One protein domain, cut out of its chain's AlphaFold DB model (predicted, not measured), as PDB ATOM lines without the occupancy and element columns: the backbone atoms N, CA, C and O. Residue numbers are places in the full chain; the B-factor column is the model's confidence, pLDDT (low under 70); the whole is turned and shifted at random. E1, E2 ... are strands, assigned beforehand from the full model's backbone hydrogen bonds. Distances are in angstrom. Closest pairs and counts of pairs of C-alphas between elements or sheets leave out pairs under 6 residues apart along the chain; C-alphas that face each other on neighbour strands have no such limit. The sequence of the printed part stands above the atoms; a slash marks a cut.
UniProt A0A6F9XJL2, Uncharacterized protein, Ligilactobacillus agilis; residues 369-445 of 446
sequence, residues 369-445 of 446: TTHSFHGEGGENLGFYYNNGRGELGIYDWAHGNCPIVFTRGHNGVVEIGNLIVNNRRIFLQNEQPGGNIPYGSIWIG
ATOM      1  N   THR A 369     142.380 117.626 163.620       92.69
ATOM      2  CA  THR A 369     141.151 116.824 163.499       92.69
ATOM      3  C   THR A 369     140.096 117.619 162.769       92.69
ATOM      4  O   THR A 369     139.897 118.789 163.087       92.69
ATOM      5  N   THR A 370     139.386 116.977 161.848       91.12
ATOM      6  CA  THR A 370     138.364 117.626 161.029       91.12
ATOM      7  C   THR A 370     137.030 116.892 161.121       91.12
ATOM      8  O   THR A 370     136.967 115.672 161.277       91.12
ATOM      9  N   HIS A 371     135.946 117.653 161.013       92.75
ATOM     10  CA  HIS A 371     134.616 117.144 160.717       92.75
ATOM     11  C   HIS A 371     134.100 117.879 159.483       92.75
ATOM     12  O   HIS A 371     133.763 119.061 159.548       92.75
ATOM     13  N   SER A 372     134.107 117.183 158.349       90.12
ATOM     14  CA  SER A 372     133.859 117.750 157.024       90.12
ATOM     15  C   SER A 372     132.561 117.238 156.413       90.12
ATOM     16  O   SER A 372     132.324 116.030 156.358       90.12
ATOM     17  N   PHE A 373     131.778 118.161 155.872       90.50
ATOM     18  CA  PHE A 373     130.617 117.900 155.037       90.50
ATOM     19  C   PHE A 373     131.058 117.952 153.574       90.50
ATOM     20  O   PHE A 373     131.661 118.938 153.149       90.50
ATOM     21  N   HIS A 374     130.788 116.888 152.821       88.31
ATOM     22  CA  HIS A 374     131.225 116.752 151.433       88.31
ATOM     23  C   HIS A 374     130.047 116.955 150.479       88.31
ATOM     24  O   HIS A 374     128.992 116.347 150.664       88.31
ATOM     25  N   GLY A 375     130.249 117.783 149.457       82.44
ATOM     26  CA  GLY A 375     129.401 117.840 148.272       82.44
ATOM     27  C   GLY A 375     129.872 116.863 147.192       82.44
ATOM     28  O   GLY A 375     130.958 116.279 147.270       82.44
ATOM     29  N   GLU A 376     129.056 116.682 146.153       80.06
ATOM     30  CA  GLU A 376     129.496 115.974 144.950       80.06
ATOM     31  C   GLU A 376     130.637 116.756 144.276       80.06
ATOM     32  O   GLU A 376     130.527 117.958 144.068       80.06
ATOM     33  N   GLY A 377     131.745 116.084 143.936       73.94
ATOM     34  CA  GLY A 377     132.888 116.711 143.248       73.94
ATOM     35  C   GLY A 377     134.112 117.018 144.119       73.94
ATOM     36  O   GLY A 377     135.103 117.518 143.598       73.94
ATOM     37  N   GLY A 378     134.091 116.663 145.408       74.38
ATOM     38  CA  GLY A 378     135.247 116.816 146.306       74.38
ATOM     39  C   GLY A 378     135.343 118.182 146.986       74.38
ATOM     40  O   GLY A 378     136.276 118.412 147.746       74.38
ATOM     41  N   GLU A 379     134.366 119.057 146.755       80.12
ATOM     42  CA  GLU A 379     134.169 120.270 147.538       80.12
ATOM     43  C   GLU A 379     133.701 119.891 148.946       80.12
ATOM     44  O   GLU A 379     132.729 119.149 149.122       80.12
ATOM     45  N   ASN A 380     134.389 120.389 149.966       87.00
ATOM     46  CA  ASN A 380     134.028 120.135 151.349       87.00
ATOM     47  C   ASN A 380     134.221 121.373 152.223       87.00
ATOM     48  O   ASN A 380     135.157 122.156 152.067       87.00
ATOM     49  N   LEU A 381     133.308 121.512 153.178       89.81
ATOM     50  CA  LEU A 381     133.299 122.548 154.201       89.81
ATOM     51  C   LEU A 381     133.190 121.857 155.550       89.81
ATOM     52  O   LEU A 381     132.483 120.859 155.688       89.81
ATOM     53  N   GLY A 382     133.853 122.371 156.572       93.00
ATOM     54  CA  GLY A 382     133.758 121.733 157.872       93.00
ATOM     55  C   GLY A 382     134.506 122.440 158.968       93.00
ATOM     56  O   GLY A 382     135.087 123.506 158.782       93.00
ATOM     57  N   PHE A 383     134.474 121.805 160.126       93.00
ATOM     58  CA  PHE A 383     135.174 122.261 161.309       93.00
ATOM     59  C   PHE A 383     136.529 121.579 161.380       93.00
ATOM     60  O   PHE A 383     136.645 120.392 161.068       93.00
ATOM     61  N   TYR A 384     137.537 122.305 161.835       91.56
ATOM     62  CA  TYR A 384     138.830 121.735 162.162       91.56
ATOM     63  C   TYR A 384     139.291 122.210 163.529       91.56
ATOM     64  O   TYR A 384     138.967 123.314 163.966       91.56
ATOM     65  N   TYR A 385     140.084 121.374 164.184       90.88
ATOM     66  CA  TYR A 385     140.871 121.752 165.340       90.88
ATOM     67  C   TYR A 385     142.332 121.412 165.084       90.88
ATOM     68  O   TYR A 385     142.671 120.242 164.899       90.88
ATOM     69  N   ASN A 386     143.189 122.425 165.088       88.50
ATOM     70  CA  ASN A 386     144.624 122.287 164.906       88.50
ATOM     71  C   ASN A 386     145.336 122.492 166.245       88.50
ATOM     72  O   ASN A 386     145.328 123.596 166.795       88.50
ATOM     73  N   ASN A 387     145.976 121.447 166.772       86.44
ATOM     74  CA  ASN A 387     146.624 121.543 168.081       86.44
ATOM     75  C   ASN A 387     147.933 122.346 168.032       86.44
ATOM     76  O   ASN A 387     148.240 123.071 168.973       86.44
ATOM     77  N   GLY A 388     148.684 122.258 166.927       84.25
ATOM     78  CA  GLY A 388     149.949 122.980 166.763       84.25
ATOM     79  C   GLY A 388     149.766 124.498 166.721       84.25
ATOM     80  O   GLY A 388     150.573 125.229 167.290       84.25
ATOM     81  N   ARG A 389     148.680 124.964 166.093       82.38
ATOM     82  CA  ARG A 389     148.294 126.384 166.061       82.38
ATOM     83  C   ARG A 389     147.381 126.791 167.224       82.38
ATOM     84  O   ARG A 389     147.255 127.970 167.532       82.38
ATOM     85  N   GLY A 390     146.768 125.825 167.910       85.19
ATOM     86  CA  GLY A 390     145.791 126.086 168.967       85.19
ATOM     87  C   GLY A 390     144.520 126.749 168.430       85.19
ATOM     88  O   GLY A 390     143.967 127.632 169.085       85.19
ATOM     89  N   GLU A 391     144.080 126.342 167.243       88.75
ATOM     90  CA  GLU A 391     143.003 126.973 166.476       88.75
ATOM     91  C   GLU A 391     141.831 126.009 166.298       88.75
ATOM     92  O   GLU A 391     142.024 124.865 165.890       88.75
ATOM     93  N   LEU A 392     140.612 126.470 166.581       90.31
ATOM     94  CA  LEU A 392     139.375 125.849 166.104       90.31
ATOM     95  C   LEU A 392     138.846 126.728 164.980       90.31
ATOM     96  O   LEU A 392     138.710 127.926 165.182       90.31
ATOM     97  N   GLY A 393     138.511 126.187 163.821       90.50
ATOM     98  CA  GLY A 393     138.006 127.022 162.737       90.50
ATOM     99  C   GLY A 393     137.049 126.301 161.815       90.50
ATOM    100  O   GLY A 393     136.848 125.091 161.907       90.50
ATOM    101  N   ILE A 394     136.460 127.083 160.921       92.38
ATOM    102  CA  ILE A 394     135.768 126.577 159.746       92.38
ATOM    103  C   ILE A 394     136.763 126.656 158.595       92.38
ATOM    104  O   ILE A 394     137.344 127.716 158.363       92.38
ATOM    105  N   TYR A 395     136.962 125.540 157.902       89.94
ATOM    106  CA  TYR A 395     137.805 125.468 156.715       89.94
ATOM    107  C   TYR A 395     136.946 125.138 155.502       89.94
ATOM    108  O   TYR A 395     136.146 124.200 155.536       89.94
ATOM    109  N   ASP A 396     137.117 125.921 154.442       89.69
ATOM    110  CA  ASP A 396     136.558 125.656 153.124       89.69
ATOM    111  C   ASP A 396     137.680 125.089 152.252       89.69
ATOM    112  O   ASP A 396     138.581 125.798 151.793       89.69
ATOM    113  N   TRP A 397     137.647 123.772 152.062       87.50
ATOM    114  CA  TRP A 397     138.651 123.059 151.279       87.50
ATOM    115  C   TRP A 397     138.475 123.259 149.778       87.50
ATOM    116  O   TRP A 397     139.456 123.108 149.051       87.50
ATOM    117  N   ALA A 398     137.287 123.663 149.316       83.94
ATOM    118  CA  ALA A 398     137.066 123.985 147.911       83.94
ATOM    119  C   ALA A 398     137.817 125.265 147.506       83.94
ATOM    120  O   ALA A 398     138.375 125.339 146.413       83.94
ATOM    121  N   HIS A 399     137.884 126.250 148.408       83.94
ATOM    122  CA  HIS A 399     138.523 127.546 148.147       83.94
ATOM    123  C   HIS A 399     139.855 127.758 148.883       83.94
ATOM    124  O   HIS A 399     140.511 128.781 148.679       83.94
ATOM    125  N   GLY A 400     140.276 126.805 149.720       86.25
ATOM    126  CA  GLY A 400     141.560 126.829 150.423       86.25
ATOM    127  C   GLY A 400     141.688 127.971 151.432       86.25
ATOM    128  O   GLY A 400     142.767 128.546 151.569       86.25
ATOM    129  N   ASN A 401     140.596 128.339 152.105       85.31
ATOM    130  CA  ASN A 401     140.585 129.445 153.059       85.31
ATOM    131  C   ASN A 401     139.899 129.072 154.386       85.31
ATOM    132  O   ASN A 401     139.183 128.076 154.494       85.31
ATOM    133  N   CYS A 402     140.140 129.897 155.410       86.69
ATOM    134  CA  CYS A 402     139.532 129.779 156.735       86.69
ATOM    135  C   CYS A 402     138.588 130.965 156.968       86.69
ATOM    136  O   CYS A 402     139.041 132.014 157.433       86.69
ATOM    137  N   PRO A 403     137.290 130.859 156.637       85.25
ATOM    138  CA  PRO A 403     136.369 131.980 156.799       85.25
ATOM    139  C   PRO A 403     136.255 132.470 158.246       85.25
ATOM    140  O   PRO A 403     136.053 133.666 158.467       85.25
ATOM    141  N   ILE A 404     136.367 131.550 159.212       89.50
ATOM    142  CA  ILE A 404     136.277 131.824 160.649       89.50
ATOM    143  C   ILE A 404     137.334 131.003 161.390       89.50
ATOM    144  O   ILE A 404     137.389 129.781 161.225       89.50
ATOM    145  N   VAL A 405     138.122 131.653 162.249       89.19
ATOM    146  CA  VAL A 405     139.096 130.998 163.134       89.19
ATOM    147  C   VAL A 405     138.953 131.524 164.561       89.19
ATOM    148  O   VAL A 405     138.874 132.724 164.802       89.19
ATOM    149  N   PHE A 406     138.938 130.606 165.517       87.81
ATOM    150  CA  PHE A 406     138.986 130.846 166.952       87.81
ATOM    151  C   PHE A 406     140.379 130.456 167.450       87.81
ATOM    152  O   PHE A 406     140.737 129.274 167.441       87.81
ATOM    153  N   THR A 407     141.172 131.430 167.897       80.75
ATOM    154  CA  THR A 407     142.547 131.187 168.357       80.75
ATOM    155  C   THR A 407     142.600 131.097 169.884       80.75
ATOM    156  O   THR A 407     142.142 131.978 170.616       80.75
ATOM    157  N   ARG A 408     143.205 130.028 170.410       67.88
ATOM    158  CA  ARG A 408     143.461 129.885 171.854       67.88
ATOM    159  C   ARG A 408     144.687 130.692 172.306       67.88
ATOM    160  O   ARG A 408     144.773 131.049 173.477       67.88
ATOM    161  N   GLY A 409     145.617 130.991 171.392       61.28
ATOM    162  CA  GLY A 409     146.879 131.697 171.669       61.28
ATOM    163  C   GLY A 409     146.794 133.230 171.719       61.28
ATOM    164  O   GLY A 409     147.688 133.859 172.277       61.28
ATOM    165  N   HIS A 410     145.722 133.836 171.196       56.03
ATOM    166  CA  HIS A 410     145.568 135.294 171.099       56.03
ATOM    167  C   HIS A 410     144.384 135.813 171.931       56.03
ATOM    168  O   HIS A 410     143.544 136.551 171.434       56.03
ATOM    169  N   ASN A 411     144.290 135.427 173.209       66.12
ATOM    170  CA  ASN A 411     143.273 135.923 174.158       66.12
ATOM    171  C   ASN A 411     141.797 135.716 173.731       66.12
ATOM    172  O   ASN A 411     140.930 136.486 174.142       66.12
ATOM    173  N   GLY A 412     141.487 134.676 172.946       68.94
ATOM    174  CA  GLY A 412     140.110 134.363 172.534       68.94
ATOM    175  C   GLY A 412     139.568 135.242 171.404       68.94
ATOM    176  O   GLY A 412     138.359 135.457 171.320       68.94
ATOM    177  N   VAL A 413     140.448 135.765 170.545       77.44
ATOM    178  CA  VAL A 413     140.066 136.526 169.349       77.44
ATOM    179  C   VAL A 413     139.409 135.608 168.310       77.44
ATOM    180  O   VAL A 413     139.835 134.469 168.099       77.44
ATOM    181  N   VAL A 414     138.367 136.132 167.658       84.19
ATOM    182  CA  VAL A 414     137.720 135.519 166.491       84.19
ATOM    183  C   VAL A 414     138.185 136.258 165.245       84.19
ATOM    184  O   VAL A 414     137.924 137.453 165.099       84.19
ATOM    185  N   GLU A 415     138.851 135.548 164.344       81.94
ATOM    186  CA  GLU A 415     139.216 136.060 163.029       81.94
ATOM    187  C   GLU A 415     138.097 135.737 162.040       81.94
ATOM    188  O   GLU A 415     137.703 134.579 161.891       81.94
ATOM    189  N   ILE A 416     137.568 136.770 161.382       82.62
ATOM    190  CA  ILE A 416     136.519 136.649 160.366       82.62
ATOM    191  C   ILE A 416     137.068 137.232 159.071       82.62
ATOM    192  O   ILE A 416     137.339 138.430 159.004       82.62
ATOM    193  N   GLY A 417     137.205 136.396 158.040       74.56
ATOM    194  CA  GLY A 417     137.771 136.826 156.760       74.56
ATOM    195  C   GLY A 417     136.900 137.861 156.039       74.56
ATOM    196  O   GLY A 417     137.398 138.886 155.590       74.56
ATOM    197  N   ASN A 418     135.588 137.621 155.944       77.94
ATOM    198  CA  ASN A 418     134.631 138.549 155.334       77.94
ATOM    199  C   ASN A 418     133.331 138.587 156.145       77.94
ATOM    200  O   ASN A 418     132.642 137.573 156.250       77.94
ATOM    201  N   LEU A 419     132.959 139.760 156.671       81.56
ATOM    202  CA  LEU A 419     131.692 139.947 157.382       81.56
ATOM    203  C   LEU A 419     130.644 140.606 156.476       81.56
ATOM    204  O   LEU A 419     130.815 141.739 156.013       81.56
ATOM    205  N   ILE A 420     129.537 139.895 156.255       82.50
ATOM    206  CA  ILE A 420     128.366 140.389 155.526       82.50
ATOM    207  C   ILE A 420     127.200 140.538 156.508       82.50
ATOM    208  O   ILE A 420     126.800 139.573 157.150       82.50
ATOM    209  N   VAL A 421     126.624 141.738 156.597       82.69
ATOM    210  CA  VAL A 421     125.455 142.053 157.432       82.69
ATOM    211  C   VAL A 421     124.343 142.578 156.530       82.69
ATOM    212  O   VAL A 421     124.491 143.637 155.925       82.69
ATOM    213  N   ASN A 422     123.223 141.854 156.412       86.31
ATOM    214  CA  ASN A 422     122.086 142.219 155.547       86.31
ATOM    215  C   ASN A 422     122.508 142.594 154.110       86.31
ATOM    216  O   ASN A 422     122.182 143.673 153.615       86.31
ATOM    217  N   ASN A 423     123.283 141.719 153.458       85.56
ATOM    218  CA  ASN A 423     123.888 141.923 152.132       85.56
ATOM    219  C   ASN A 423     124.857 143.117 152.015       85.56
ATOM    220  O   ASN A 423     125.307 143.426 150.913       85.56
ATOM    221  N   ARG A 424     125.218 143.778 153.117       86.88
ATOM    222  CA  ARG A 424     126.225 144.847 153.160       86.88
ATOM    223  C   ARG A 424     127.528 144.298 153.705       86.88
ATOM    224  O   ARG A 424     127.519 143.371 154.507       86.88
ATOM    225  N   ARG A 425     128.649 144.865 153.277       87.19
ATOM    226  CA  ARG A 425     129.980 144.402 153.678       87.19
ATOM    227  C   ARG A 425     130.592 145.361 154.689       87.19
ATOM    228  O   ARG A 425     130.332 146.564 154.637       87.19
ATOM    229  N   ILE A 426     131.400 144.825 155.595       87.31
ATOM    230  CA  ILE A 426     132.299 145.622 156.430       87.31
ATOM    231  C   ILE A 426     133.716 145.374 155.926       87.31
ATOM    232  O   ILE A 426     134.175 144.237 155.914       87.31
ATOM    233  N   PHE A 427     134.384 146.435 155.486       83.44
ATOM    234  CA  PHE A 427     135.757 146.394 155.000       83.44
ATOM    235  C   PHE A 427     136.670 147.044 156.032       83.44
ATOM    236  O   PHE A 427     136.474 148.206 156.385       83.44
ATOM    237  N   LEU A 428     137.662 146.295 156.497       81.62
ATOM    238  CA  LEU A 428     138.660 146.723 157.471       81.62
ATOM    239  C   LEU A 428     140.037 146.646 156.793       81.62
ATOM    240  O   LEU A 428     140.764 145.676 156.974       81.62
ATOM    241  N   GLN A 429     140.336 147.605 155.915       80.50
ATOM    242  CA  GLN A 429     141.530 147.602 155.052       80.50
ATOM    243  C   GLN A 429     141.960 149.030 154.704       80.50
ATOM    244  O   GLN A 429     141.129 149.936 154.713       80.50
ATOM    245  N   ASN A 430     143.233 149.234 154.362       83.44
ATOM    246  CA  ASN A 430     143.787 150.572 154.122       83.44
ATOM    247  C   ASN A 430     143.349 151.149 152.775       83.44
ATOM    248  O   ASN A 430     143.085 152.344 152.656       83.44
ATOM    249  N   GLU A 431     143.253 150.306 151.749       84.12
ATOM    250  CA  GLU A 431     142.795 150.715 150.430       84.12
ATOM    251  C   GLU A 431     141.275 150.832 150.414       84.12
ATOM    252  O   GLU A 431     140.564 149.949 150.901       84.12
ATOM    253  N   GLN A 432     140.758 151.886 149.784       82.31
ATOM    254  CA  GLN A 432     139.327 151.981 149.538       82.31
ATOM    255  C   GLN A 432     138.874 150.739 148.748       82.31
ATOM    256  O   GLN A 432     139.417 150.479 147.670       82.31
ATOM    257  N   PRO A 433     137.903 149.960 149.258       82.69
ATOM    258  CA  PRO A 433     137.460 148.753 148.580       82.69
ATOM    259  C   PRO A 433     136.929 149.098 147.180       82.69
ATOM    260  O   PRO A 433     136.213 150.084 146.990       82.69
ATOM    261  N   GLY A 434     137.319 148.293 146.190       78.88
ATOM    262  CA  GLY A 434     136.923 148.444 144.788       78.88
ATOM    263  C   GLY A 434     135.787 147.499 144.378       78.88
ATOM    264  O   GLY A 434     135.538 146.482 145.024       78.88
ATOM    265  N   GLY A 435     135.111 147.812 143.267       82.75
ATOM    266  CA  GLY A 435     134.047 146.984 142.681       82.75
ATOM    267  C   GLY A 435     132.621 147.398 143.070       82.75
ATOM    268  O   GLY A 435     132.385 148.503 143.552       82.75
ATOM    269  N   ASN A 436     131.643 146.516 142.818       83.06
ATOM    270  CA  ASN A 436     130.231 146.769 143.126       83.06
ATOM    271  C   ASN A 436     129.967 146.579 144.628       83.06
ATOM    272  O   ASN A 436     129.727 145.462 145.095       83.06
ATOM    273  N   ILE A 437     130.065 147.670 145.385       84.19
ATOM    274  CA  ILE A 437     129.881 147.674 146.836       84.19
ATOM    275  C   ILE A 437     128.423 148.017 147.165       84.19
ATOM    276  O   ILE A 437     127.964 149.107 146.818       84.19
ATOM    277  N   PRO A 438     127.686 147.129 147.858       86.31
ATOM    278  CA  PRO A 438     126.306 147.388 148.248       86.31
ATOM    279  C   PRO A 438     126.170 148.670 149.074       86.31
ATOM    280  O   PRO A 438     126.955 148.910 149.998       86.31
ATOM    281  N   TYR A 439     125.145 149.470 148.774       84.56
ATOM    282  CA  TYR A 439     124.875 150.713 149.493       84.56
ATOM    283  C   TYR A 439     124.682 150.462 150.998       84.56
ATOM    284  O   TYR A 439     123.920 149.584 151.412       84.56
ATOM    285  N   GLY A 440     125.374 151.257 151.818       84.94
ATOM    286  CA  GLY A 440     125.392 151.115 153.275       84.94
ATOM    287  C   GLY A 440     126.430 150.126 153.813       84.94
ATOM    288  O   GLY A 440     126.397 149.832 155.005       84.94
ATOM    289  N   SER A 441     127.324 149.611 152.963       89.00
ATOM    290  CA  SER A 441     128.554 148.951 153.416       89.00
ATOM    291  C   SER A 441     129.447 149.950 154.155       89.00
ATOM    292  O   SER A 441     129.495 151.126 153.798       89.00
ATOM    293  N   ILE A 442     130.138 149.481 155.188       87.38
ATOM    294  CA  ILE A 442     131.015 150.305 156.022       87.38
ATOM    295  C   ILE A 442     132.454 149.976 155.641       87.38
ATOM    296  O   ILE A 442     132.830 148.809 155.589       87.38
ATOM    297  N   TRP A 443     133.257 151.002 155.386       87.44
ATOM    298  CA  TRP A 443     134.700 150.874 155.240       87.44
ATOM    299  C   TRP A 443     135.368 151.658 156.363       87.44
ATOM    300  O   TRP A 443     135.096 152.845 156.541       87.44
ATOM    301  N   ILE A 444     136.200 150.970 157.134       84.19
ATOM    302  CA  ILE A 444     137.060 151.564 158.150       84.19
ATOM    303  C   ILE A 444     138.487 151.322 157.663       84.19
ATOM    304  O   ILE A 444     138.955 150.184 157.658       84.19
ATOM    305  N   GLY A 445     139.136 152.382 157.186       79.12
ATOM    306  CA  GLY A 445     140.574 152.385 156.925       79.12
ATOM    307  C   GLY A 445     141.336 152.746 158.195       79.12
ATOM    308  O   GLY A 445     140.832 153.540 158.995       79.12
TER     309      GLY A 445
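What this domain is: This is residues 369 to 445 of the 446 residues of an uncharacterized protein of Ligilactobacillus agilis (UniProt A0A6F9XJL2). A twisted slab of five antiparallel strands, E1 to E5, forms one lobe, and a small three-stranded sheet, E6 to E8, with the loop of residues 429 to 441 forms a second lobe. The two lobes are joined where E5 runs on into E6, at 77 degrees. The printed part has 77 residues, with no named helix and eight strands in the order E1 to E8; the class is all strand. The larger sheet is a meander, each strand the antiparallel neighbour of the one before, while the smaller, in the order E6, E7, E8, is mixed. The whole is loose, with a radius of gyration of the C-alphas of 15.2 A, and only just flat, spanning 39 by 37 by 21 A.

Where its parts are: In the larger sheet, E1 is residues 369 to 374, beginning at C-alpha 369 (141.151, 116.824, 163.499) and 15.6 A long. E2, residues 380 to 386, measures 17.3 A; E3, residues 391 to 396, 14.9 A; E4, residues 401 to 407, 15.5 A; E5 is residues 414 to 416. E6 is residues 419 to 421, E7 residues 424 to 428, and E8 residues 442 to 444, ending at C-alpha 444 (137.060, 151.564, 158.150).

How they stand to each other: E1 and E2 form an antiparallel hairpin, with N 371 and O 383 2.8 A apart. Hairpins follow at E2 and E3, N 386 to O 391 2.8 A; E3 and E4, N 406 to O 392 2.7 A; and E4 and E5, N 415 to O 405 2.9 A. E5 and E6 meet only through their link. E6 and E7 form another hairpin, N 421 to O 424 2.8 A. E7 and E8 are parallel, at 2 degrees, with N 427 and O 442 2.8 A apart. E4 and E7 are apart.

The domain as a whole: The C-alphas of Gly 388 and Tyr 439, the two farthest apart, are 41.2 A apart. The printed part has no cut. The link from E7 to E8, 13 residues, is long. Mean pLDDT of the printed part is 84.0; residues 408 to 412 are under 70.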